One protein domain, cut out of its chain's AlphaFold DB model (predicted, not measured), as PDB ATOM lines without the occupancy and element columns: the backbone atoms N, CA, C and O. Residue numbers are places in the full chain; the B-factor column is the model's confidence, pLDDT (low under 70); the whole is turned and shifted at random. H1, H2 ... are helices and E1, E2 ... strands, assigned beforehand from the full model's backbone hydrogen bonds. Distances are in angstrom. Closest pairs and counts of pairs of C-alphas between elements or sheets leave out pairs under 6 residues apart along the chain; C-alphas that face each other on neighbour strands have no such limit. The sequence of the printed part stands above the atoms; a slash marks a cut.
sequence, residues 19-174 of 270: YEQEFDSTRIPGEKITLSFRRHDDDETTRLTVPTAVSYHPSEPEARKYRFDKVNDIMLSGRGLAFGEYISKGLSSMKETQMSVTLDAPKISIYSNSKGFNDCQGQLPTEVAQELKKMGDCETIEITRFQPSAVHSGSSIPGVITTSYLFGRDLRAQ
ATOM      1  N   TYR A  19     -19.229 -44.280  84.753       86.25
ATOM      2  CA  TYR A  19     -19.160 -45.424  83.847       86.25
ATOM      3  C   TYR A  19     -17.780 -46.079  83.898       86.25
ATOM      4  O   TYR A  19     -16.793 -45.464  84.298       86.25
ATOM      5  N   GLU A  20     -17.717 -47.324  83.442       90.06
ATOM      6  CA  GLU A  20     -16.474 -48.051  83.228       90.06
ATOM      7  C   GLU A  20     -16.532 -48.761  81.877       90.06
ATOM      8  O   GLU A  20     -17.555 -49.345  81.514       90.06
ATOM      9  N   GLN A  21     -15.456 -48.651  81.106       89.62
ATOM     10  CA  GLN A  21     -15.321 -49.251  79.784       89.62
ATOM     11  C   GLN A  21     -13.982 -49.968  79.679       89.62
ATOM     12  O   GLN A  21     -12.960 -49.458  80.140       89.62
ATOM     13  N   GLU A  22     -13.988 -51.126  79.029       91.62
ATOM     14  CA  GLU A  22     -12.792 -51.913  78.756       91.62
ATOM     15  C   GLU A  22     -12.512 -51.978  77.259       91.62
ATOM     16  O   GLU A  22     -13.417 -52.116  76.435       91.62
ATOM     17  N   PHE A  23     -11.231 -51.931  76.917       87.88
ATOM     18  CA  PHE A  23     -10.735 -51.990  75.553       87.88
ATOM     19  C   PHE A  23      -9.582 -52.982  75.481       87.88
ATOM     20  O   PHE A  23      -8.803 -53.111  76.423       87.88
ATOM     21  N   ASP A  24      -9.445 -53.686  74.363       85.81
ATOM     22  CA  ASP A  24      -8.285 -54.551  74.155       85.81
ATOM     23  C   ASP A  24      -7.008 -53.724  73.987       85.81
ATOM     24  O   ASP A  24      -6.966 -52.755  73.221       85.81
ATOM     25  N   SER A  25      -5.941 -54.124  74.680       83.00
ATOM     26  CA  SER A  25      -4.628 -53.529  74.466       83.00
ATOM     27  C   SER A  25      -4.074 -53.959  73.113       83.00
ATOM     28  O   SER A  25      -3.818 -55.134  72.849       83.00
ATOM     29  N   THR A  26      -3.797 -52.980  72.257       77.94
ATOM     30  CA  THR A  26      -3.103 -53.206  70.979       77.94
ATOM     31  C   THR A  26      -1.612 -53.508  71.167       77.94
ATOM     32  O   THR A  26      -0.942 -53.950  70.233       77.94
ATOM     33  N   ARG A  27      -1.068 -53.248  72.366       76.69
ATOM     34  CA  ARG A  27       0.359 -53.388  72.693       76.69
ATOM     35  C   ARG A  27       0.691 -54.691  73.400       76.69
ATOM     36  O   ARG A  27       1.747 -55.254  73.126       76.69
ATOM     37  N   ILE A  28      -0.178 -55.136  74.301       83.06
ATOM     38  CA  ILE A  28       0.020 -56.343  75.103       83.06
ATOM     39  C   ILE A  28      -1.199 -57.238  74.869       83.06
ATOM     40  O   ILE A  28      -2.231 -57.036  75.508       83.06
ATOM     41  N   PRO A  29      -1.119 -58.175  73.906       82.44
ATOM     42  CA  PRO A  29      -2.249 -59.022  73.544       82.44
ATOM     43  C   PRO A  29      -2.813 -59.777  74.751       82.44
ATOM     44  O   PRO A  29      -2.059 -60.378  75.511       82.44
ATOM     45  N   GLY A  30      -4.139 -59.768  74.893       84.56
ATOM     46  CA  GLY A  30      -4.851 -60.425  75.995       84.56
ATOM     47  C   GLY A  30      -5.069 -59.546  77.229       84.56
ATOM     48  O   GLY A  30      -5.950 -59.855  78.026       84.56
ATOM     49  N   GLU A  31      -4.345 -58.433  77.356       87.31
ATOM     50  CA  GLU A  31      -4.535 -57.471  78.443       87.31
ATOM     51  C   GLU A  31      -5.552 -56.383  78.069       87.31
ATOM     52  O   GLU A  31      -5.714 -56.020  76.897       87.31
ATOM     53  N   LYS A  32      -6.221 -55.825  79.082       89.25
ATOM     54  CA  LYS A  32      -7.260 -54.801  78.917       89.25
ATOM     55  C   LYS A  32      -6.776 -53.419  79.334       89.25
ATOM     56  O   LYS A  32      -6.016 -53.260  80.286       89.25
ATOM     57  N   ILE A  33      -7.260 -52.414  78.621       88.50
ATOM     58  CA  ILE A  33      -7.223 -51.008  79.004       88.50
ATOM     59  C   ILE A  33      -8.581 -50.679  79.612       88.50
ATOM     60  O   ILE A  33      -9.604 -50.954  78.989       88.50
ATOM     61  N   THR A  34      -8.599 -50.046  80.781       91.50
ATOM     62  CA  THR A  34      -9.848 -49.658  81.450       91.50
ATOM     63  C   THR A  34      -9.941 -48.143  81.541       91.50
ATOM     64  O   THR A  34      -9.004 -47.486  81.999       91.50
ATOM     65  N   LEU A  35     -11.077 -47.589  81.125       89.88
ATOM     66  CA  LEU A  35     -11.440 -46.190  81.315       89.88
ATOM     67  C   LEU A  35     -12.603 -46.119  82.301       89.88
ATOM     68  O   LEU A  35     -13.699 -46.586  82.002       89.88
ATOM     69  N   SER A  36     -12.367 -45.523  83.463       91.81
ATOM     70  CA  SER A  36     -13.385 -45.306  84.488       91.81
ATOM     71  C   SER A  36     -13.610 -43.811  84.647       91.81
ATOM     72  O   SER A  36     -12.662 -43.061  84.869       91.81
ATOM     73  N   PHE A  37     -14.849 -43.368  84.521       89.88
ATOM     74  CA  PHE A  37     -15.247 -41.982  84.720       89.88
ATOM     75  C   PHE A  37     -16.189 -41.901  85.907       89.88
ATOM     76  O   PHE A  37     -17.065 -42.752  86.078       89.88
ATOM     77  N   ARG A  38     -16.033 -40.852  86.708       89.62
ATOM     78  CA  ARG A  38     -16.949 -40.513  87.789       89.62
ATOM     79  C   ARG A  38     -17.146 -39.011  87.840       89.62
ATOM     80  O   ARG A  38     -16.180 -38.253  87.790       89.62
ATOM     81  N   ARG A  39     -18.394 -38.607  88.027       85.88
ATOM     82  CA  ARG A  39     -18.807 -37.238  88.287       85.88
ATOM     83  C   ARG A  39     -19.514 -37.167  89.629       85.88
ATOM     84  O   ARG A  39     -20.453 -37.921  89.887       85.88
ATOM     85  N   HIS A  40     -19.089 -36.218  90.445       83.94
ATOM     86  CA  HIS A  40     -19.769 -35.830  91.666       83.94
ATOM     87  C   HIS A  40     -19.955 -34.313  91.639       83.94
ATOM     88  O   HIS A  40     -18.985 -33.568  91.715       83.94
ATOM     89  N   ASP A  41     -21.200 -33.852  91.513       82.31
ATOM     90  CA  ASP A  41     -21.535 -32.435  91.333       82.31
ATOM     91  C   ASP A  41     -20.787 -31.786  90.146       82.31
ATOM     92  O   ASP A  41     -21.063 -32.100  88.979       82.31
ATOM     93  N   ASP A  42     -19.855 -30.880  90.445       81.75
ATOM     94  CA  ASP A  42     -19.034 -30.145  89.481       81.75
ATOM     95  C   ASP A  42     -17.619 -30.718  89.334       81.75
ATOM     96  O   ASP A  42     -16.853 -30.249  88.490       81.75
ATOM     97  N   ASP A  43     -17.294 -31.751  90.110       82.81
ATOM     98  CA  ASP A  43     -16.015 -32.441  90.060       82.81
ATOM     99  C   ASP A  43     -16.129 -33.684  89.176       82.81
ATOM    100  O   ASP A  43     -16.943 -34.587  89.404       82.81
ATOM    101  N   GLU A  44     -15.282 -33.743  88.154       87.19
ATOM    102  CA  GLU A  44     -15.178 -34.888  87.261       87.19
ATOM    103  C   GLU A  44     -13.793 -35.514  87.359       87.19
ATOM    104  O   GLU A  44     -12.766 -34.834  87.300       87.19
ATOM    105  N   THR A  45     -13.774 -36.840  87.452       89.19
ATOM    106  CA  THR A  45     -12.555 -37.641  87.512       89.19
ATOM    107  C   THR A  45     -12.595 -38.738  86.464       89.19
ATOM    108  O   THR A  45     -13.599 -39.431  86.298       89.19
ATOM    109  N   THR A  46     -11.472 -38.923  85.783       89.56
ATOM    110  CA  THR A  46     -11.283 -39.988  84.802       89.56
ATOM    111  C   THR A  46     -10.020 -40.746  85.148       89.56
ATOM    112  O   THR A  46      -8.943 -40.163  85.262       89.56
ATOM    113  N   ARG A  47     -10.141 -42.058  85.299       92.00
ATOM    114  CA  ARG A  47      -9.030 -42.977  85.504       92.00
ATOM    115  C   ARG A  47      -8.811 -43.794  84.241       92.00
ATOM    116  O   ARG A  47      -9.714 -44.497  83.796       92.00
ATOM    117  N   LEU A  48      -7.599 -43.734  83.705       90.88
ATOM    118  CA  LEU A  48      -7.140 -44.602  82.626       90.88
ATOM    119  C   LEU A  48      -6.150 -45.619  83.191       90.88
ATOM    120  O   LEU A  48      -5.090 -45.227  83.668       90.88
ATOM    121  N   THR A  49      -6.452 -46.904  83.077       91.81
ATOM    122  CA  THR A  49      -5.577 -48.007  83.489       91.81
ATOM    123  C   THR A  49      -5.032 -48.715  82.258       91.81
ATOM    124  O   THR A  49      -5.808 -49.166  81.418       91.81
ATOM    125  N   VAL A  50      -3.704 -48.808  82.144       88.69
ATOM    126  CA  VAL A  50      -3.021 -49.337  80.957       88.69
ATOM    127  C   VAL A  50      -1.952 -50.359  81.354       88.69
ATOM    128  O   VAL A  50      -1.073 -50.045  82.166       88.69
ATOM    129  N   PRO A  51      -1.956 -51.562  80.760       89.75
ATOM    130  CA  PRO A  51      -0.871 -52.518  80.913       89.75
ATOM    131  C   PRO A  51       0.351 -51.998  80.140       89.75
ATOM    132  O   PRO A  51       0.249 -51.556  78.997       89.75
ATOM    133  N   THR A  52       1.516 -52.006  80.778       87.12
ATOM    134  CA  THR A  52       2.744 -51.390  80.266       87.12
ATOM    135  C   THR A  52       3.894 -52.386  80.316       87.12
ATOM    136  O   THR A  52       4.200 -52.936  81.375       87.12
ATOM    137  N   ALA A  53       4.537 -52.613  79.171       87.88
ATOM    138  CA  ALA A  53       5.655 -53.537  79.054       87.88
ATOM    139  C   ALA A  53       6.946 -52.870  79.547       87.88
ATOM    140  O   ALA A  53       7.255 -51.724  79.193       87.88
ATOM    141  N   VAL A  54       7.668 -53.571  80.416       89.19
ATOM    142  CA  VAL A  54       8.870 -53.068  81.081       89.19
ATOM    143  C   VAL A  54       9.912 -54.174  81.146       89.19
ATOM    144  O   VAL A  54       9.621 -55.313  81.505       89.19
ATOM    145  N   SER A  55      11.159 -53.810  80.882       90.81
ATOM    146  CA  SER A  55      12.322 -54.668  81.065       90.81
ATOM    147  C   SER A  55      13.041 -54.323  82.370       90.81
ATOM    148  O   SER A  55      13.420 -53.172  82.610       90.81
ATOM    149  N   TYR A  56      13.239 -55.326  83.223       90.50
ATOM    150  CA  TYR A  56      13.987 -55.213  84.470       90.50
ATOM    151  C   TYR A  56      15.451 -55.626  84.280       90.50
ATOM    152  O   TYR A  56      15.752 -56.743  83.856       90.50
ATOM    153  N   HIS A  57      16.369 -54.732  84.631       90.88
ATOM    154  CA  HIS A  57      17.811 -54.904  84.497       90.88
ATOM    155  C   HIS A  57      18.460 -54.912  85.888       90.88
ATOM    156  O   HIS A  57      18.742 -53.847  86.437       90.88
ATOM    157  N   PRO A  58      18.714 -56.086  86.495       87.44
ATOM    158  CA  PRO A  58      19.149 -56.170  87.890       87.44
ATOM    159  C   PRO A  58      20.509 -55.513  88.168       87.44
ATOM    160  O   PRO A  58      20.759 -55.128  89.306       87.44
ATOM    161  N   SER A  59      21.367 -55.392  87.152       89.19
ATOM    162  CA  SER A  59      22.697 -54.779  87.246       89.19
ATOM    163  C   SER A  59      22.699 -53.252  87.110       89.19
ATOM    164  O   SER A  59      23.734 -52.632  87.340       89.19
ATOM    165  N   GLU A  60      21.586 -52.644  86.696       89.19
ATOM    166  CA  GLU A  60      21.459 -51.190  86.555       89.19
ATOM    167  C   GLU A  60      21.157 -50.534  87.918       89.19
ATOM    168  O   GLU A  60      20.556 -51.167  88.795       89.19
ATOM    169  N   PRO A  61      21.535 -49.256  88.124       88.38
ATOM    170  CA  PRO A  61      21.158 -48.520  89.326       88.38
ATOM    171  C   PRO A  61      19.631 -48.420  89.453       88.38
ATOM    172  O   PRO A  61      18.921 -48.427  88.450       88.38
ATOM    173  N   GLU A  62      19.114 -48.251  90.675       85.56
ATOM    174  CA  GLU A  62      17.664 -48.242  90.969       85.56
ATOM    175  C   GLU A  62      16.854 -47.297  90.073       85.56
ATOM    176  O   GLU A  62      15.759 -47.634  89.627       85.56
ATOM    177  N   ALA A  63      17.412 -46.132  89.735       84.69
ATOM    178  CA  ALA A  63      16.767 -45.172  88.847       84.69
ATOM    179  C   ALA A  63      16.607 -45.675  87.402       84.69
ATOM    180  O   ALA A  63      15.791 -45.138  86.677       84.69
ATOM    181  N   ARG A  64      17.361 -46.683  86.957       85.62
ATOM    182  CA  ARG A  64      17.349 -47.207  85.575       85.62
ATOM    183  C   ARG A  64      17.032 -48.695  85.495       85.62
ATOM    184  O   ARG A  64      17.116 -49.294  84.426       85.62
ATOM    185  N   LYS A  65      16.669 -49.279  86.633       88.19
ATOM    186  CA  LYS A  65      16.433 -50.707  86.799       88.19
ATOM    187  C   LYS A  65      15.225 -51.190  86.008       88.19
ATOM    188  O   LYS A  65      15.251 -52.299  85.491       88.19
ATOM    189  N   TYR A  66      14.198 -50.354  85.895       88.94
ATOM    190  CA  TYR A  66      13.000 -50.606  85.106       88.94
ATOM    191  C   TYR A  66      13.007 -49.702  83.877       88.94
ATOM    192  O   TYR A  66      12.969 -48.475  83.992       88.94
ATOM    193  N   ARG A  67      13.076 -50.305  82.690       86.38
ATOM    194  CA  ARG A  67      13.119 -49.588  81.413       86.38
ATOM    195  C   ARG A  67      11.870 -49.894  80.608       86.38
ATOM    196  O   ARG A  67      11.490 -51.048  80.475       86.38
ATOM    197  N   PHE A  68      11.255 -48.855  80.063       81.12
ATOM    198  CA  PHE A  68      10.117 -48.997  79.163       81.12
ATOM    199  C   PHE A  68      10.603 -49.498  77.811       81.12
ATOM    200  O   PHE A  68      11.579 -48.964  77.273       81.12
ATOM    201  N   ASP A  69       9.910 -50.491  77.264       69.62
ATOM    202  CA  ASP A  69      10.280 -51.090  75.983       69.62
ATOM    203  C   ASP A  69      10.091 -50.092  74.830       69.62
ATOM    204  O   ASP A  69      10.850 -50.099  73.855       69.62
ATOM    205  N   LYS A  70       9.116 -49.176  74.950       68.81
ATOM    206  CA  LYS A  70       8.935 -48.039  74.040       68.81
ATOM    207  C   LYS A  70       8.709 -46.752  74.828       68.81
ATOM    208  O   LYS A  70       7.895 -46.688  75.742       68.81
ATOM    209  N   VAL A  71       9.368 -45.670  74.399       61.94
ATOM    210  CA  VAL A  71       9.228 -44.321  74.995       61.94
ATOM    211  C   VAL A  71       7.764 -43.863  75.040       61.94
ATOM    212  O   VAL A  71       7.363 -43.141  75.948       61.94
ATOM    213  N   ASN A  72       6.955 -44.324  74.087       64.94
ATOM    214  CA  ASN A  72       5.561 -43.919  73.956       64.94
ATOM    215  C   ASN A  72       4.599 -44.723  74.834       64.94
ATOM    216  O   ASN A  72       3.432 -44.364  74.864       64.94
ATOM    217  N   ASP A  73       5.027 -45.770  75.545       69.12
ATOM    218  CA  ASP A  73       4.141 -46.500  76.477       69.12
ATOM    219  C   ASP A  73       3.768 -45.639  77.705       69.12
ATOM    220  O   ASP A  73       2.913 -45.959  78.529       69.12
ATOM    221  N   ILE A  74       4.421 -44.486  77.799       73.75
ATOM    222  CA  ILE A  74       4.313 -43.499  78.843       73.75
ATOM    223  C   ILE A  74       3.374 -42.398  78.246       73.75
ATOM    224  O   ILE A  74       3.804 -41.553  77.466       73.75
ATOM    225  N   MET A  75       2.074 -42.402  78.587       74.44
ATOM    226  CA  MET A  75       0.995 -41.545  78.018       74.44
ATOM    227  C   MET A  75       0.763 -40.146  78.675       74.44
ATOM    228  O   MET A  75      -0.326 -39.810  79.122       74.44
ATOM    229  N   LEU A  76       1.793 -39.328  78.884       74.62
ATOM    230  CA  LEU A  76       1.747 -37.930  79.391       74.62
ATOM    231  C   LEU A  76       2.711 -37.091  78.547       74.62
ATOM    232  O   LEU A  76       3.767 -37.546  78.108       74.62
ATOM    233  N   SER A  77       2.356 -35.848  78.291       64.56
ATOM    234  CA  SER A  77       3.251 -34.863  77.706       64.56
ATOM    235  C   SER A  77       4.421 -34.640  78.671       64.56
ATOM    236  O   SER A  77       4.271 -34.784  79.879       64.56
ATOM    237  N   GLY A  78       5.621 -34.364  78.163       57.91
ATOM    238  CA  GLY A  78       6.816 -34.205  79.022       57.91
ATOM    239  C   GLY A  78       7.684 -35.446  79.139       57.91
ATOM    240  O   GLY A  78       8.797 -35.369  79.655       57.91
ATOM    241  N   ARG A  79       7.196 -36.597  78.673       59.25
ATOM    242  CA  ARG A  79       7.819 -37.889  78.953       59.25
ATOM    243  C   ARG A  79       9.061 -38.118  78.090       59.25
ATOM    244  O   ARG A  79       8.982 -38.430  76.908       59.25
ATOM    245  N   GLY A  80      10.219 -37.961  78.723       58.22
ATOM    246  CA  GLY A  80      11.512 -38.475  78.268       58.22
ATOM    247  C   GLY A  80      12.083 -39.484  79.268       58.22
ATOM    248  O   GLY A  80      11.371 -39.968  80.150       58.22
ATOM    249  N   LEU A  81      13.390 -39.759  79.181       60.59
ATOM    250  CA  LEU A  81      14.115 -40.666  80.090       60.59
ATOM    251  C   LEU A  81      13.813 -40.402  81.579       60.59
ATOM    252  O   LEU A  81      13.668 -41.348  82.345       60.59
ATOM    253  N   ALA A  82      13.616 -39.137  81.966       69.25
ATOM    254  CA  ALA A  82      13.299 -38.731  83.336       69.25
ATOM    255  C   ALA A  82      12.031 -39.388  83.913       69.25
ATOM    256  O   ALA A  82      11.982 -39.685  85.104       69.25
ATOM    257  N   PHE A  83      11.010 -39.649  83.090       73.56
ATOM    258  CA  PHE A  83       9.788 -40.295  83.571       73.56
ATOM    259  C   PHE A  83       9.979 -41.803  83.751       73.56
ATOM    260  O   PHE A  83       9.443 -42.391  84.690       73.56
ATOM    261  N   GLY A  84      10.795 -42.417  82.889       77.56
ATOM    262  CA  GLY A  84      11.216 -43.798  83.075       77.56
ATOM    263  C   GLY A  84      11.923 -43.984  84.416       77.56
ATOM    264  O   GLY A  84      11.575 -44.870  85.195       77.56
ATOM    265  N   GLU A  85      12.839 -43.063  84.726       83.50
ATOM    266  CA  GLU A  85      13.549 -43.062  86.002       83.50
ATOM    267  C   GLU A  85      12.629 -42.779  87.201       83.50
ATOM    268  O   GLU A  85      12.815 -43.357  88.273       83.50
ATOM    269  N   TYR A  86      11.606 -41.936  87.028       82.50
ATOM    270  CA  TYR A  86      10.599 -41.658  88.054       82.50
ATOM    271  C   TYR A  86       9.782 -42.903  88.425       82.50
ATOM    272  O   TYR A  86       9.686 -43.244  89.606       82.50
ATOM    273  N   ILE A  87       9.273 -43.639  87.429       85.25
ATOM    274  CA  ILE A  87       8.567 -44.906  87.670       85.25
ATOM    275  C   ILE A  87       9.510 -45.954  88.265       85.25
ATOM    276  O   ILE A  87       9.133 -46.641  89.213       85.25
ATOM    277  N   SER A  88      10.746 -46.051  87.767       88.56
ATOM    278  CA  SER A  88      11.743 -47.000  88.281       88.56
ATOM    279  C   SER A  88      12.041 -46.771  89.764       88.56
ATOM    280  O   SER A  88      12.119 -47.731  90.535       88.56
ATOM    281  N   LYS A  89      12.149 -45.506  90.191       87.25
ATOM    282  CA  LYS A  89      12.286 -45.144  91.609       87.25
ATOM    283  C   LYS A  89      11.050 -45.534  92.416       87.25
ATOM    284  O   LYS A  89      11.201 -46.132  93.477       87.25
ATOM    285  N   GLY A  90       9.849 -45.259  91.902       87.69
ATOM    286  CA  GLY A  90       8.594 -45.665  92.540       87.69
ATOM    287  C   GLY A  90       8.521 -47.175  92.770       87.69
ATOM    288  O   GLY A  90       8.337 -47.618  93.902       87.69
ATOM    289  N   LEU A  91       8.766 -47.968  91.724       88.94
ATOM    290  CA  LEU A  91       8.807 -49.431  91.798       88.94
ATOM    291  C   LEU A  91       9.868 -49.940  92.777       88.94
ATOM    292  O   LEU A  91       9.591 -50.840  93.562       88.94
ATOM    293  N   SER A  92      11.065 -49.351  92.761       88.12
ATOM    294  CA  SER A  92      12.161 -49.759  93.653       88.12
ATOM    295  C   SER A  92      11.893 -49.405  95.121       88.12
ATOM    296  O   SER A  92      12.406 -50.071  96.012       88.12
ATOM    297  N   SER A  93      11.069 -48.383  95.383       85.44
ATOM    298  CA  SER A  93      10.662 -47.984  96.737       85.44
ATOM    299  C   SER A  93       9.520 -48.825  97.323       85.44
ATOM    300  O   SER A  93       9.207 -48.703  98.511       85.44
ATOM    301  N   MET A  94       8.889 -49.672  96.504       88.38
ATOM    302  CA  MET A  94       7.755 -50.494  96.909       88.38
ATOM    303  C   MET A  94       8.202 -51.558  97.917       88.38
ATOM    304  O   MET A  94       9.112 -52.348  97.661       88.38
ATOM    305  N   LYS A  95       7.545 -51.600  99.079       86.62
ATOM    306  CA  LYS A  95       7.779 -52.651 100.077       86.62
ATOM    307  C   LYS A  95       7.333 -54.000  99.525       86.62
ATOM    308  O   LYS A  95       6.394 -54.079  98.743       86.62
ATOM    309  N   GLU A  96       7.929 -55.079 100.018       79.56
ATOM    310  CA  GLU A  96       7.643 -56.436  99.537       79.56
ATOM    311  C   GLU A  96       6.159 -56.843  99.641       79.56
ATOM    312  O   GLU A  96       5.674 -57.627  98.824       79.56
ATOM    313  N   THR A  97       5.427 -56.276 100.608       84.56
ATOM    314  CA  THR A  97       3.990 -56.510 100.830       84.56
ATOM    315  C   THR A  97       3.070 -55.556 100.064       84.56
ATOM    316  O   THR A  97       1.854 -55.719 100.119       84.56
ATOM    317  N   GLN A  98       3.603 -54.523  99.407       88.00
ATOM    318  CA  GLN A  98       2.802 -53.568  98.639       88.00
ATOM    319  C   GLN A  98       2.523 -54.117  97.235       88.00
ATOM    320  O   GLN A  98       3.395 -54.696  96.590       88.00
ATOM    321  N   MET A  99       1.284 -53.930  96.771       90.06
ATOM    322  CA  MET A  99       0.837 -54.353  95.437       90.06
ATOM    323  C   MET A  99       0.872 -53.213  94.416       90.06
ATOM    324  O   MET A  99       0.966 -53.471  93.215       90.06
ATOM    325  N   SER A 100       0.818 -51.967  94.887       92.88
ATOM    326  CA  SER A 100       0.932 -50.761  94.076       92.88
ATOM    327  C   SER A 100       1.582 -49.617  94.856       92.88
ATOM    328  O   SER A 100       1.702 -49.658  96.086       92.88
ATOM    329  N   VAL A 101       2.046 -48.612  94.116       93.19
ATOM    330  CA  VAL A 101       2.571 -47.346  94.631       93.19
ATOM    331  C   VAL A 101       1.918 -46.203  93.868       93.19
ATOM    332  O   VAL A 101       1.807 -46.254  92.644       93.19
ATOM    333  N   THR A 102       1.496 -45.169  94.588       92.62
ATOM    334  CA  THR A 102       0.981 -43.934  93.997       92.62
ATOM    335  C   THR A 102       2.081 -42.885  93.996       92.62
ATOM    336  O   THR A 102       2.731 -42.651  95.012       92.62
ATOM    337  N   LEU A 103       2.289 -42.272  92.841       88.12
ATOM    338  CA  LEU A 103       3.239 -41.205  92.593       88.12
ATOM    339  C   LEU A 103       2.471 -39.957  92.155       88.12
ATOM    340  O   LEU A 103       1.528 -40.056  91.368       88.12
ATOM    341  N   ASP A 104       2.907 -38.780  92.589       85.50
ATOM    342  CA  ASP A 104       2.363 -37.530  92.056       85.50
ATOM    343  C   ASP A 104       2.744 -37.396  90.580       85.50
ATOM    344  O   ASP A 104       3.873 -37.715  90.183       85.50
ATOM    345  N   ALA A 105       1.821 -36.932  89.741       78.44
ATOM    346  CA  ALA A 105       2.148 -36.670  88.351       78.44
ATOM    347  C   ALA A 105       3.127 -35.482  88.272       78.44
ATOM    348  O   ALA A 105       2.859 -34.407  88.821       78.44
ATOM    349  N   PRO A 106       4.282 -35.631  87.600       69.81
ATOM    350  CA  PRO A 106       5.237 -34.543  87.491       69.81
ATOM    351  C   PRO A 106       4.631 -33.411  86.653       69.81
ATOM    352  O   PRO A 106       4.197 -33.624  85.521       69.81
ATOM    353  N   LYS A 107       4.633 -32.190  87.199       64.81
ATOM    354  CA  LYS A 107       4.141 -30.974  86.530       64.81
ATOM    355  C   LYS A 107       5.131 -30.502  85.461       64.81
ATOM    356  O   LYS A 107       5.794 -29.482  85.623       64.81
ATOM    357  N   ILE A 108       5.283 -31.276  84.389       54.88
ATOM    358  CA  ILE A 108       6.207 -30.980  83.289       54.88
ATOM    359  C   ILE A 108       5.377 -30.655  82.047       54.88
ATOM    360  O   ILE A 108       4.996 -31.529  81.275       54.88
ATOM    361  N   SER A 109       5.084 -29.372  81.861       48.34
ATOM    362  CA  SER A 109       4.506 -28.859  80.621       48.34
ATOM    363  C   SER A 109       5.617 -28.757  79.565       48.34
ATOM    364  O   SER A 109       6.605 -28.061  79.787       48.34
ATOM    365  N   ILE A 110       5.492 -29.460  78.428       44.44
ATOM    366  CA  ILE A 110       6.362 -29.200  77.255       44.44
ATOM    367  C   ILE A 110       5.873 -27.945  76.518       44.44
ATOM    368  O   ILE A 110       6.679 -27.198  75.972       44.44
ATOM    369  N   TYR A 111       4.561 -27.694  76.524       46.62
ATOM    370  CA  TYR A 111       3.942 -26.551  75.862       46.62
ATOM    371  C   TYR A 111       2.894 -25.913  76.772       46.62
ATOM    372  O   TYR A 111       2.115 -26.622  77.412       46.62
ATOM    373  N   SER A 112       2.807 -24.581  76.760       43.03
ATOM    374  CA  SER A 112       1.914 -23.764  77.603       43.03
ATOM    375  C   SER A 112       0.425 -24.145  77.553       43.03
ATOM    376  O   SER A 112      -0.327 -23.750  78.436       43.03
ATOM    377  N   ASN A 113       0.012 -24.953  76.569       45.88
ATOM    378  CA  ASN A 113      -1.361 -25.420  76.368       45.88
ATOM    379  C   ASN A 113      -1.500 -26.951  76.254       45.88
ATOM    380  O   ASN A 113      -2.603 -27.444  76.007       45.88
ATOM    381  N   SER A 114      -0.415 -27.725  76.387       48.22
ATOM    382  CA  SER A 114      -0.517 -29.185  76.341       48.22
ATOM    383  C   SER A 114      -1.018 -29.686  77.688       48.22
ATOM    384  O   SER A 114      -0.248 -29.738  78.648       48.22
ATOM    385  N   LYS A 115      -2.305 -30.054  77.732       53.31
ATOM    386  CA  LYS A 115      -2.872 -30.915  78.776       53.31
ATOM    387  C   LYS A 115      -1.897 -32.050  79.018       53.31
ATOM    388  O   LYS A 115      -1.394 -32.610  78.047       53.31
ATOM    389  N   GLY A 116      -1.634 -32.382  80.276       60.06
ATOM    390  CA  GLY A 116      -0.589 -33.335  80.633       60.06
ATOM    391  C   GLY A 116      -0.646 -34.692  79.920       60.06
ATOM    392  O   GLY A 116       0.320 -35.411  80.024       60.06
ATOM    393  N   PHE A 117      -1.697 -35.076  79.191       65.12
ATOM    394  CA  PHE A 117      -1.790 -36.331  78.436       65.12
ATOM    395  C   PHE A 117      -1.139 -36.260  77.038       65.12
ATOM    396  O   PHE A 117      -1.480 -35.402  76.226       65.12
ATOM    397  N   ASN A 118      -0.259 -37.219  76.720       66.12
ATOM    398  CA  ASN A 118       0.293 -37.375  75.373       66.12
ATOM    399  C   ASN A 118      -0.511 -38.428  74.609       66.12
ATOM    400  O   ASN A 118      -0.344 -39.624  74.844       66.12
ATOM    401  N   ASP A 119      -1.360 -37.971  73.689       59.03
ATOM    402  CA  ASP A 119      -2.131 -38.827  72.784       59.03
ATOM    403  C   ASP A 119      -1.330 -39.284  71.556       59.03
ATOM    404  O   ASP A 119      -1.869 -40.004  70.707       59.03
ATOM    405  N   CYS A 120      -0.064 -38.862  71.428       52.41
ATOM    406  CA  CYS A 120       0.728 -39.158  70.249       52.41
ATOM    407  C   CYS A 120       0.767 -40.673  70.019       52.41
ATOM    408  O   CYS A 120       1.255 -41.445  70.845       52.41
ATOM    409  N   GLN A 121       0.345 -41.056  68.811       53.97
ATOM    410  CA  GLN A 121       0.542 -42.365  68.179       53.97
ATOM    411  C   GLN A 121      -0.531 -43.448  68.374       53.97
ATOM    412  O   GLN A 121      -0.215 -44.625  68.211       53.97
ATOM    413  N   GLY A 122      -1.794 -43.093  68.640       55.59
ATOM    414  CA  GLY A 122      -2.918 -44.022  68.408       55.59
ATOM    415  C   GLY A 122      -2.895 -45.285  69.277       55.59
ATOM    416  O   GLY A 122      -3.314 -46.354  68.844       55.59
ATOM    417  N   GLN A 123      -2.352 -45.173  70.489       64.38
ATOM    418  CA  GLN A 123      -2.262 -46.289  71.436       64.38
ATOM    419  C   GLN A 123      -3.571 -46.565  72.164       64.38
ATOM    420  O   GLN A 123      -3.786 -47.670  72.655       64.38
ATOM    421  N   LEU A 124      -4.423 -45.548  72.241       73.81
ATOM    422  CA  LEU A 124      -5.752 -45.643  72.809       73.81
ATOM    423  C   LEU A 124      -6.786 -45.579  71.686       73.81
ATOM    424  O   LEU A 124      -6.556 -44.873  70.696       73.81
ATOM    425  N   PRO A 125      -7.930 -46.258  71.850       74.25
ATOM    426  CA  PRO A 125      -9.097 -46.020  71.016       74.25
ATOM    427  C   PRO A 125      -9.420 -44.524  70.945       74.25
ATOM    428  O   PRO A 125      -9.226 -43.783  71.918       74.25
ATOM    429  N   THR A 126      -9.891 -44.071  69.784       76.81
ATOM    430  CA  THR A 126     -10.147 -42.647  69.510       76.81
ATOM    431  C   THR A 126     -11.082 -42.035  70.551       76.81
ATOM    432  O   THR A 126     -10.868 -40.904  70.986       76.81
ATOM    433  N   GLU A 127     -12.079 -42.800  70.984       74.12
ATOM    434  CA  GLU A 127     -13.074 -42.426  71.985       74.12
ATOM    435  C   GLU A 127     -12.407 -42.118  73.331       74.12
ATOM    436  O   GLU A 127     -12.665 -41.077  73.931       74.12
ATOM    437  N   VAL A 128     -11.470 -42.967  73.761       78.38
ATOM    438  CA  VAL A 128     -10.707 -42.786  75.004       78.38
ATOM    439  C   VAL A 128      -9.818 -41.545  74.918       78.38
ATOM    440  O   VAL A 128      -9.772 -40.737  75.846       78.38
ATOM    441  N   ALA A 129      -9.119 -41.357  73.795       77.00
ATOM    442  CA  ALA A 129      -8.234 -40.209  73.609       77.00
ATOM    443  C   ALA A 129      -9.004 -38.877  73.586       77.00
ATOM    444  O   ALA A 129      -8.563 -37.890  74.179       77.00
ATOM    445  N   GLN A 130     -10.160 -38.838  72.916       76.31
ATOM    446  CA  GLN A 130     -11.046 -37.671  72.922       76.31
ATOM    447  C   GLN A 130     -11.555 -37.354  74.325       76.31
ATOM    448  O   GLN A 130     -11.714 -36.181  74.659       76.31
ATOM    449  N   GLU A 131     -11.767 -38.377  75.145       77.81
ATOM    450  CA  GLU A 131     -12.262 -38.204  76.496       77.81
ATOM    451  C   GLU A 131     -11.239 -37.563  77.425       77.81
ATOM    452  O   GLU A 131     -11.474 -36.514  78.026       77.81
ATOM    453  N   LEU A 132     -10.028 -38.107  77.436       79.19
ATOM    454  CA  LEU A 132      -8.924 -37.558  78.222       79.19
ATOM    455  C   LEU A 132      -8.572 -36.126  77.795       79.19
ATOM    456  O   LEU A 132      -8.213 -35.299  78.632       79.19
ATOM    457  N   LYS A 133      -8.768 -35.781  76.514       76.81
ATOM    458  CA  LYS A 133      -8.622 -34.404  76.017       76.81
ATOM    459  C   LYS A 133      -9.626 -33.424  76.606       76.81
ATOM    460  O   LYS A 133      -9.369 -32.225  76.527       76.81
ATOM    461  N   LYS A 134     -10.754 -33.857  77.171       76.00
ATOM    462  CA  LYS A 134     -11.719 -32.967  77.840       76.00
ATOM    463  C   LYS A 134     -11.343 -32.716  79.301       76.00
ATOM    464  O   LYS A 134     -11.646 -31.640  79.822       76.00
ATOM    465  N   MET A 135     -10.623 -33.650  79.916       79.31
ATOM    466  CA  MET A 135     -10.202 -33.589  81.314       79.31
ATOM    467  C   MET A 135      -9.127 -32.520  81.572       79.31
ATOM    468  O   MET A 135      -8.622 -31.882  80.635       79.31
ATOM    469  N   GLY A 136      -8.857 -32.255  82.853       73.88
ATOM    470  CA  GLY A 136      -7.735 -31.432  83.302       73.88
ATOM    471  C   GLY A 136      -6.429 -32.224  83.318       73.88
ATOM    472  O   GLY A 136      -6.297 -33.238  82.628       73.88
ATOM    473  N   ASP A 137      -5.442 -31.739  84.066       77.19
ATOM    474  CA  ASP A 137      -4.143 -32.400  84.148       77.19
ATOM    475  C   ASP A 137      -4.229 -33.725  84.915       77.19
ATOM    476  O   ASP A 137      -5.131 -33.956  85.723       77.19
ATOM    477  N   CYS A 138      -3.276 -34.616  84.640       82.94
ATOM    478  CA  CYS A 138      -3.104 -35.805  85.462       82.94
ATOM    479  C   CYS A 138      -2.598 -35.378  86.836       82.94
ATOM    480  O   CYS A 138      -1.632 -34.621  86.929       82.94
ATOM    481  N   GLU A 139      -3.244 -35.870  87.881       85.38
ATOM    482  CA  GLU A 139      -2.938 -35.548  89.270       85.38
ATOM    483  C   GLU A 139      -1.998 -36.594  89.863       85.38
ATOM    484  O   GLU A 139      -0.957 -36.266  90.432       85.38
ATOM    485  N   THR A 140      -2.333 -37.871  89.673       88.56
ATOM    486  CA  THR A 140      -1.603 -38.996  90.262       88.56
ATOM    487  C   THR A 140      -1.437 -40.142  89.281       88.56
ATOM    488  O   THR A 140      -2.295 -40.390  88.427       88.56
ATOM    489  N   ILE A 141      -0.355 -40.886  89.463       89.25
ATOM    490  CA  ILE A 141      -0.030 -42.097  88.724       89.25
ATOM    491  C   ILE A 141       0.087 -43.236  89.733       89.25
ATOM    492  O   ILE A 141       0.933 -43.196  90.619       89.25
ATOM    493  N   GLU A 142      -0.731 -44.266  89.599       92.38
ATOM    494  CA  GLU A 142      -0.599 -45.498  90.371       92.38
ATOM    495  C   GLU A 142       0.083 -46.568  89.516       92.38
ATOM    496  O   GLU A 142      -0.261 -46.756  88.352       92.38
ATOM    497  N   ILE A 143       1.076 -47.253  90.080       92.12
ATOM    498  CA  ILE A 143       1.846 -48.293  89.396       92.12
ATOM    499  C   ILE A 143       1.776 -49.569  90.215       92.12
ATOM    500  O   ILE A 143       2.104 -49.566  91.403       92.12
ATOM    501  N   THR A 144       1.373 -50.666  89.584       94.06
ATOM    502  CA  THR A 144       1.361 -51.982  90.224       94.06
ATOM    503  C   THR A 144       2.745 -52.621  90.233       94.06
ATOM    504  O   THR A 144       3.656 -52.237  89.494       94.06
ATOM    505  N   ARG A 145       2.917 -53.616  91.104       92.25
ATOM    506  CA  ARG A 145       4.146 -54.399  91.198       92.25
ATOM    507  C   ARG A 145       4.494 -55.050  89.854       92.25
ATOM    508  O   ARG A 145       3.629 -55.592  89.173       92.25
ATOM    509  N   PHE A 146       5.785 -55.052  89.529       92.81
ATOM    510  CA  PHE A 146       6.332 -55.718  88.348       92.81
ATOM    511  C   PHE A 146       6.026 -57.219  88.330       92.81
ATOM    512  O   PHE A 146       6.343 -57.937  89.283       92.81
ATOM    513  N   GLN A 147       5.458 -57.681  87.216       92.31
ATOM    514  CA  GLN A 147       5.152 -59.081  86.949       92.31
ATOM    515  C   GLN A 147       6.089 -59.609  85.854       92.31
ATOM    516  O   GLN A 147       5.931 -59.236  84.688       92.31
ATOM    517  N   PRO A 148       7.083 -60.448  86.192       90.31
ATOM    518  CA  PRO A 148       8.006 -60.990  85.202       90.31
ATOM    519  C   PRO A 148       7.282 -61.936  84.239       90.31
ATOM    520  O   PRO A 148       6.472 -62.770  84.646       90.31
ATOM    521  N   SER A 149       7.601 -61.834  82.952       86.88
ATOM    522  CA  SER A 149       7.156 -62.789  81.938       86.88
ATOM    523  C   SER A 149       7.897 -64.118  82.091       86.88
ATOM    524  O   SER A 149       9.060 -64.148  82.471       86.88
ATOM    525  N   ALA A 150       7.257 -65.241  81.750       75.56
ATOM    526  CA  ALA A 150       7.876 -66.568  81.871       75.56
ATOM    527  C   ALA A 150       9.117 -66.753  80.968       75.56
ATOM    528  O   ALA A 150      10.014 -67.536  81.286       75.56
ATOM    529  N   VAL A 151       9.195 -66.012  79.859       68.62
ATOM    530  CA  VAL A 151      10.287 -66.101  78.885       68.62
ATOM    531  C   VAL A 151      11.478 -65.272  79.361       68.62
ATOM    532  O   VAL A 151      11.460 -64.046  79.293       68.62
ATOM    533  N   HIS A 152      12.525 -65.955  79.824       64.81
ATOM    534  CA  HIS A 152      13.782 -65.332  80.232       64.81
ATOM    535  C   HIS A 152      14.895 -65.732  79.267       64.81
ATOM    536  O   HIS A 152      15.235 -66.908  79.144       64.81
ATOM    537  N   SER A 153      15.498 -64.747  78.605       53.41
ATOM    538  CA  SER A 153      16.730 -64.935  77.839       53.41
ATOM    539  C   SER A 153      17.626 -63.711  78.003       53.41
ATOM    540  O   SER A 153      17.283 -62.627  77.535       53.41
ATOM    541  N   GLY A 154      18.784 -63.882  78.645       66.38
ATOM    542  CA  GLY A 154      19.817 -62.846  78.739       66.38
ATOM    543  C   GLY A 154      19.851 -62.065  80.057       66.38
ATOM    544  O   GLY A 154      19.452 -62.562  81.107       66.38
ATOM    545  N   SER A 155      20.405 -60.849  79.998       80.25
ATOM    546  CA  SER A 155      20.713 -59.977  81.147       80.25
ATOM    547  C   SER A 155      19.543 -59.105  81.624       80.25
ATOM    548  O   SER A 155      19.718 -58.280  82.520       80.25
ATOM    549  N   SER A 156      18.371 -59.239  81.007       86.25
ATOM    550  CA  SER A 156      17.163 -58.476  81.320       86.25
ATOM    551  C   SER A 156      15.967 -59.402  81.470       86.25
ATOM    552  O   SER A 156      15.849 -60.393  80.750       86.25
ATOM    553  N   ILE A 157      15.073 -59.056  82.389       90.19
ATOM    554  CA  ILE A 157      13.844 -59.792  82.665       90.19
ATOM    555  C   ILE A 157      12.678 -58.986  82.087       90.19
ATOM    556  O   ILE A 157      12.365 -57.930  82.640       90.19
ATOM    557  N   PRO A 158      12.050 -59.427  80.985       90.62
ATOM    558  CA  PRO A 158      10.852 -58.771  80.481       90.62
ATOM    559  C   PRO A 158       9.680 -59.013  81.434       90.62
ATOM    560  O   PRO A 158       9.607 -60.043  82.110       90.62
ATOM    561  N   GLY A 159       8.750 -58.072  81.490       91.00
ATOM    562  CA  GLY A 159       7.547 -58.189  82.297       91.00
ATOM    563  C   GLY A 159       6.565 -57.057  82.046       91.00
ATOM    564  O   GLY A 159       6.721 -56.255  81.125       91.00
ATOM    565  N   VAL A 160       5.532 -57.011  82.877       91.25
ATOM    566  CA  VAL A 160       4.439 -56.046  82.768       91.25
ATOM    567  C   VAL A 160       4.221 -55.363  84.115       91.25
ATOM    568  O   VAL A 160       4.337 -55.979  85.175       91.25
ATOM    569  N   ILE A 161       3.910 -54.073  84.063       91.56
ATOM    570  CA  ILE A 161       3.279 -53.321  85.151       91.56
ATOM    571  C   ILE A 161       1.937 -52.797  84.653       91.56
ATOM    572  O   ILE A 161       1.742 -52.587  83.457       91.56
ATOM    573  N   THR A 162       1.024 -52.513  85.563       91.44
ATOM    574  CA  THR A 162      -0.180 -51.747  85.259       91.44
ATOM    575  C   THR A 162       0.047 -50.318  85.721       91.44
ATOM    576  O   THR A 162       0.396 -50.095  86.880       91.44
ATOM    577  N   THR A 163      -0.157 -49.360  84.821       89.38
ATOM    578  CA  THR A 163      -0.072 -47.935  85.140       89.38
ATOM    579  C   THR A 163      -1.462 -47.319  85.056       89.38
ATOM    580  O   THR A 163      -2.093 -47.359  84.000       89.38
ATOM    581  N   SER A 164      -1.930 -46.729  86.149       91.50
ATOM    582  CA  SER A 164      -3.197 -46.010  86.231       91.50
ATOM    583  C   SER A 164      -2.951 -44.511  86.350       91.50
ATOM    584  O   SER A 164      -2.233 -44.056  87.233       91.50
ATOM    585  N   TYR A 165      -3.565 -43.736  85.466       88.94
ATOM    586  CA  TYR A 165      -3.488 -42.281  85.418       88.94
ATOM    587  C   TYR A 165      -4.818 -41.697  85.875       88.94
ATOM    588  O   TYR A 165      -5.861 -42.084  85.346       88.94
ATOM    589  N   LEU A 166      -4.784 -40.776  86.835       90.31
ATOM    590  CA  LEU A 166      -5.971 -40.086  87.331       90.31
ATOM    591  C   LEU A 166      -5.978 -38.642  86.839       90.31
ATOM    592  O   LEU A 166      -5.064 -37.882  87.146       90.31
ATOM    593  N   PHE A 167      -7.020 -38.271  86.107       87.44
ATOM    594  CA  PHE A 167      -7.259 -36.919  85.615       87.44
ATOM    595  C   PHE A 167      -8.455 -36.327  86.345       87.44
ATOM    596  O   PHE A 167      -9.492 -36.987  86.443       87.44
ATOM    597  N   GLY A 168      -8.328 -35.088  86.804       85.25
ATOM    598  CA  GLY A 168      -9.409 -34.338  87.439       85.25
ATOM    599  C   GLY A 168      -9.742 -33.070  86.662       85.25
ATOM    600  O   GLY A 168      -8.883 -32.484  85.997       85.25
ATOM    601  N   ARG A 169     -11.000 -32.631  86.712       81.62
ATOM    602  CA  ARG A 169     -11.371 -31.251  86.382       81.62
ATOM    603  C   ARG A 169     -12.529 -30.774  87.245       81.62
ATOM    604  O   ARG A 169     -13.478 -31.513  87.475       81.62
ATOM    605  N   ASP A 170     -12.462 -29.500  87.604       82.56
ATOM    606  CA  ASP A 170     -13.575 -28.744  88.170       82.56
ATOM    607  C   ASP A 170     -14.282 -27.978  87.038       82.56
ATOM    608  O   ASP A 170     -13.674 -27.159  86.332       82.56
ATOM    609  N   LEU A 171     -15.572 -28.254  86.842       75.88
ATOM    610  CA  LEU A 171     -16.402 -27.612  85.821       75.88
ATOM    611  C   LEU A 171     -16.647 -26.121  86.115       75.88
ATOM    612  O   LEU A 171     -16.775 -25.326  85.175       75.88
ATOM    613  N   ARG A 172     -16.637 -25.701  87.389       71.25
ATOM    614  CA  ARG A 172     -16.792 -24.288  87.787       71.25
ATOM    615  C   ARG A 172     -15.611 -23.454  87.309       71.25
ATOM    616  O   ARG A 172     -15.798 -22.351  86.791       71.25
ATOM    617  N   ALA A 173     -14.404 -24.005  87.419       65.75
ATOM    618  CA  ALA A 173     -13.171 -23.360  86.976       65.75
ATOM    619  C   ALA A 173     -13.063 -23.238  85.440       65.75
ATOM    620  O   ALA A 173     -12.346 -22.371  84.933       65.75
ATOM    621  N   GLN A 174     -13.773 -24.077  84.673       54.22
ATOM    622  CA  GLN A 174     -13.786 -23.993  83.205       54.22
ATOM    623  C   GLN A 174     -14.749 -22.925  82.670       54.22
ATOM    624  O   GLN A 174     -14.439 -22.271  81.672       54.22
TER     625      GLN A 174
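What this domain is: This is residues 19 to 174 of the 270 residues of an uncharacterized protein of Kwoniella mangroviensis CBS 10435 (UniProt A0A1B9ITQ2). A twisted sheet of seven strands curls round helix H1, with the two long strands E3 and E7 side by side through its middle. E1 and E2 extend the sheet beside one part of E3, short E4 pairs with its last residues, and E6 and E5 follow on the other side of E7; H2 only grazes the sheet, and H3 is a short turn after E7. The 156 printed residues run E1 E2 E3 E4 H1 E5 H2 E6 E7 H3, three named helices and seven named strands of mixed class. The sheet is branched and its neighbour pairs are antiparallel. The whole is compact, with a radius of gyration of the C-alphas of 15.9 A, and its outline is elongated, 52 by 32 by 30 A.

How they stand to each other: E3, residues 43 to 56, and E7, residues 157 to 170, are antiparallel neighbours at 165 degrees, with N 50 and O 163 2.9 A apart. E3 bends by 57 degrees at residue 53. On its other side lie E2, residues 32 to 40, with N 36 and O 47 at 2.9 A, and E4, residues 66 to 68, with N 55 and O 67 at 2.8 A. E1, residues 19 to 24, forms a hairpin with E2, and N 21 and O 35 are 2.9 A apart. E1, E2, E3 and E4 form a meander, each strand the antiparallel neighbour of the one before. E6, residues 138 to 144, forms a hairpin with E7, with N 142 and O 164 at 2.8 A. E5, residues 100 to 104, is an edge strand beside E6, with N 103 and O 141 at 2.8 A. Residues 147 to 148 also pair with residues 159 to 160 of E7, antiparallel. H1, residues 81 to 93, is on the sheet; its closest C-alphas to E4 are Ser 88 and Tyr 66, 5.0 A apart. H2, residues 126 to 132, only grazes the sheet with residues 128 to 132; the C-alphas of Val 128 and Leu 35 of E2 are its closest to that strand, at 7.2 A. H3, residues 171 to 174, is not on the sheet. In H1 and H2 every O i to N i+4 pair is within hydrogen-bond range; H3 is too short for such a pair.

Where its parts are: E1 begins at C-alpha 19, (-19.160, -45.424, 83.847). E3 is 38.1 A long, E7 41.8 A, E2 26.1 A and H1 18.5 A. E7 ends at C-alpha 170, (-13.575, -28.744, 88.170).

The domain as a whole: The C-alphas farthest apart are those of Gly 154 and Arg 172, 53.9 A. The printed part has no cut. E4 to H1, E5 to H2 and E6 to E7 are long links. Mean pLDDT of the printed part is 79.6, with 35 residues under 70, among them 106 to 123.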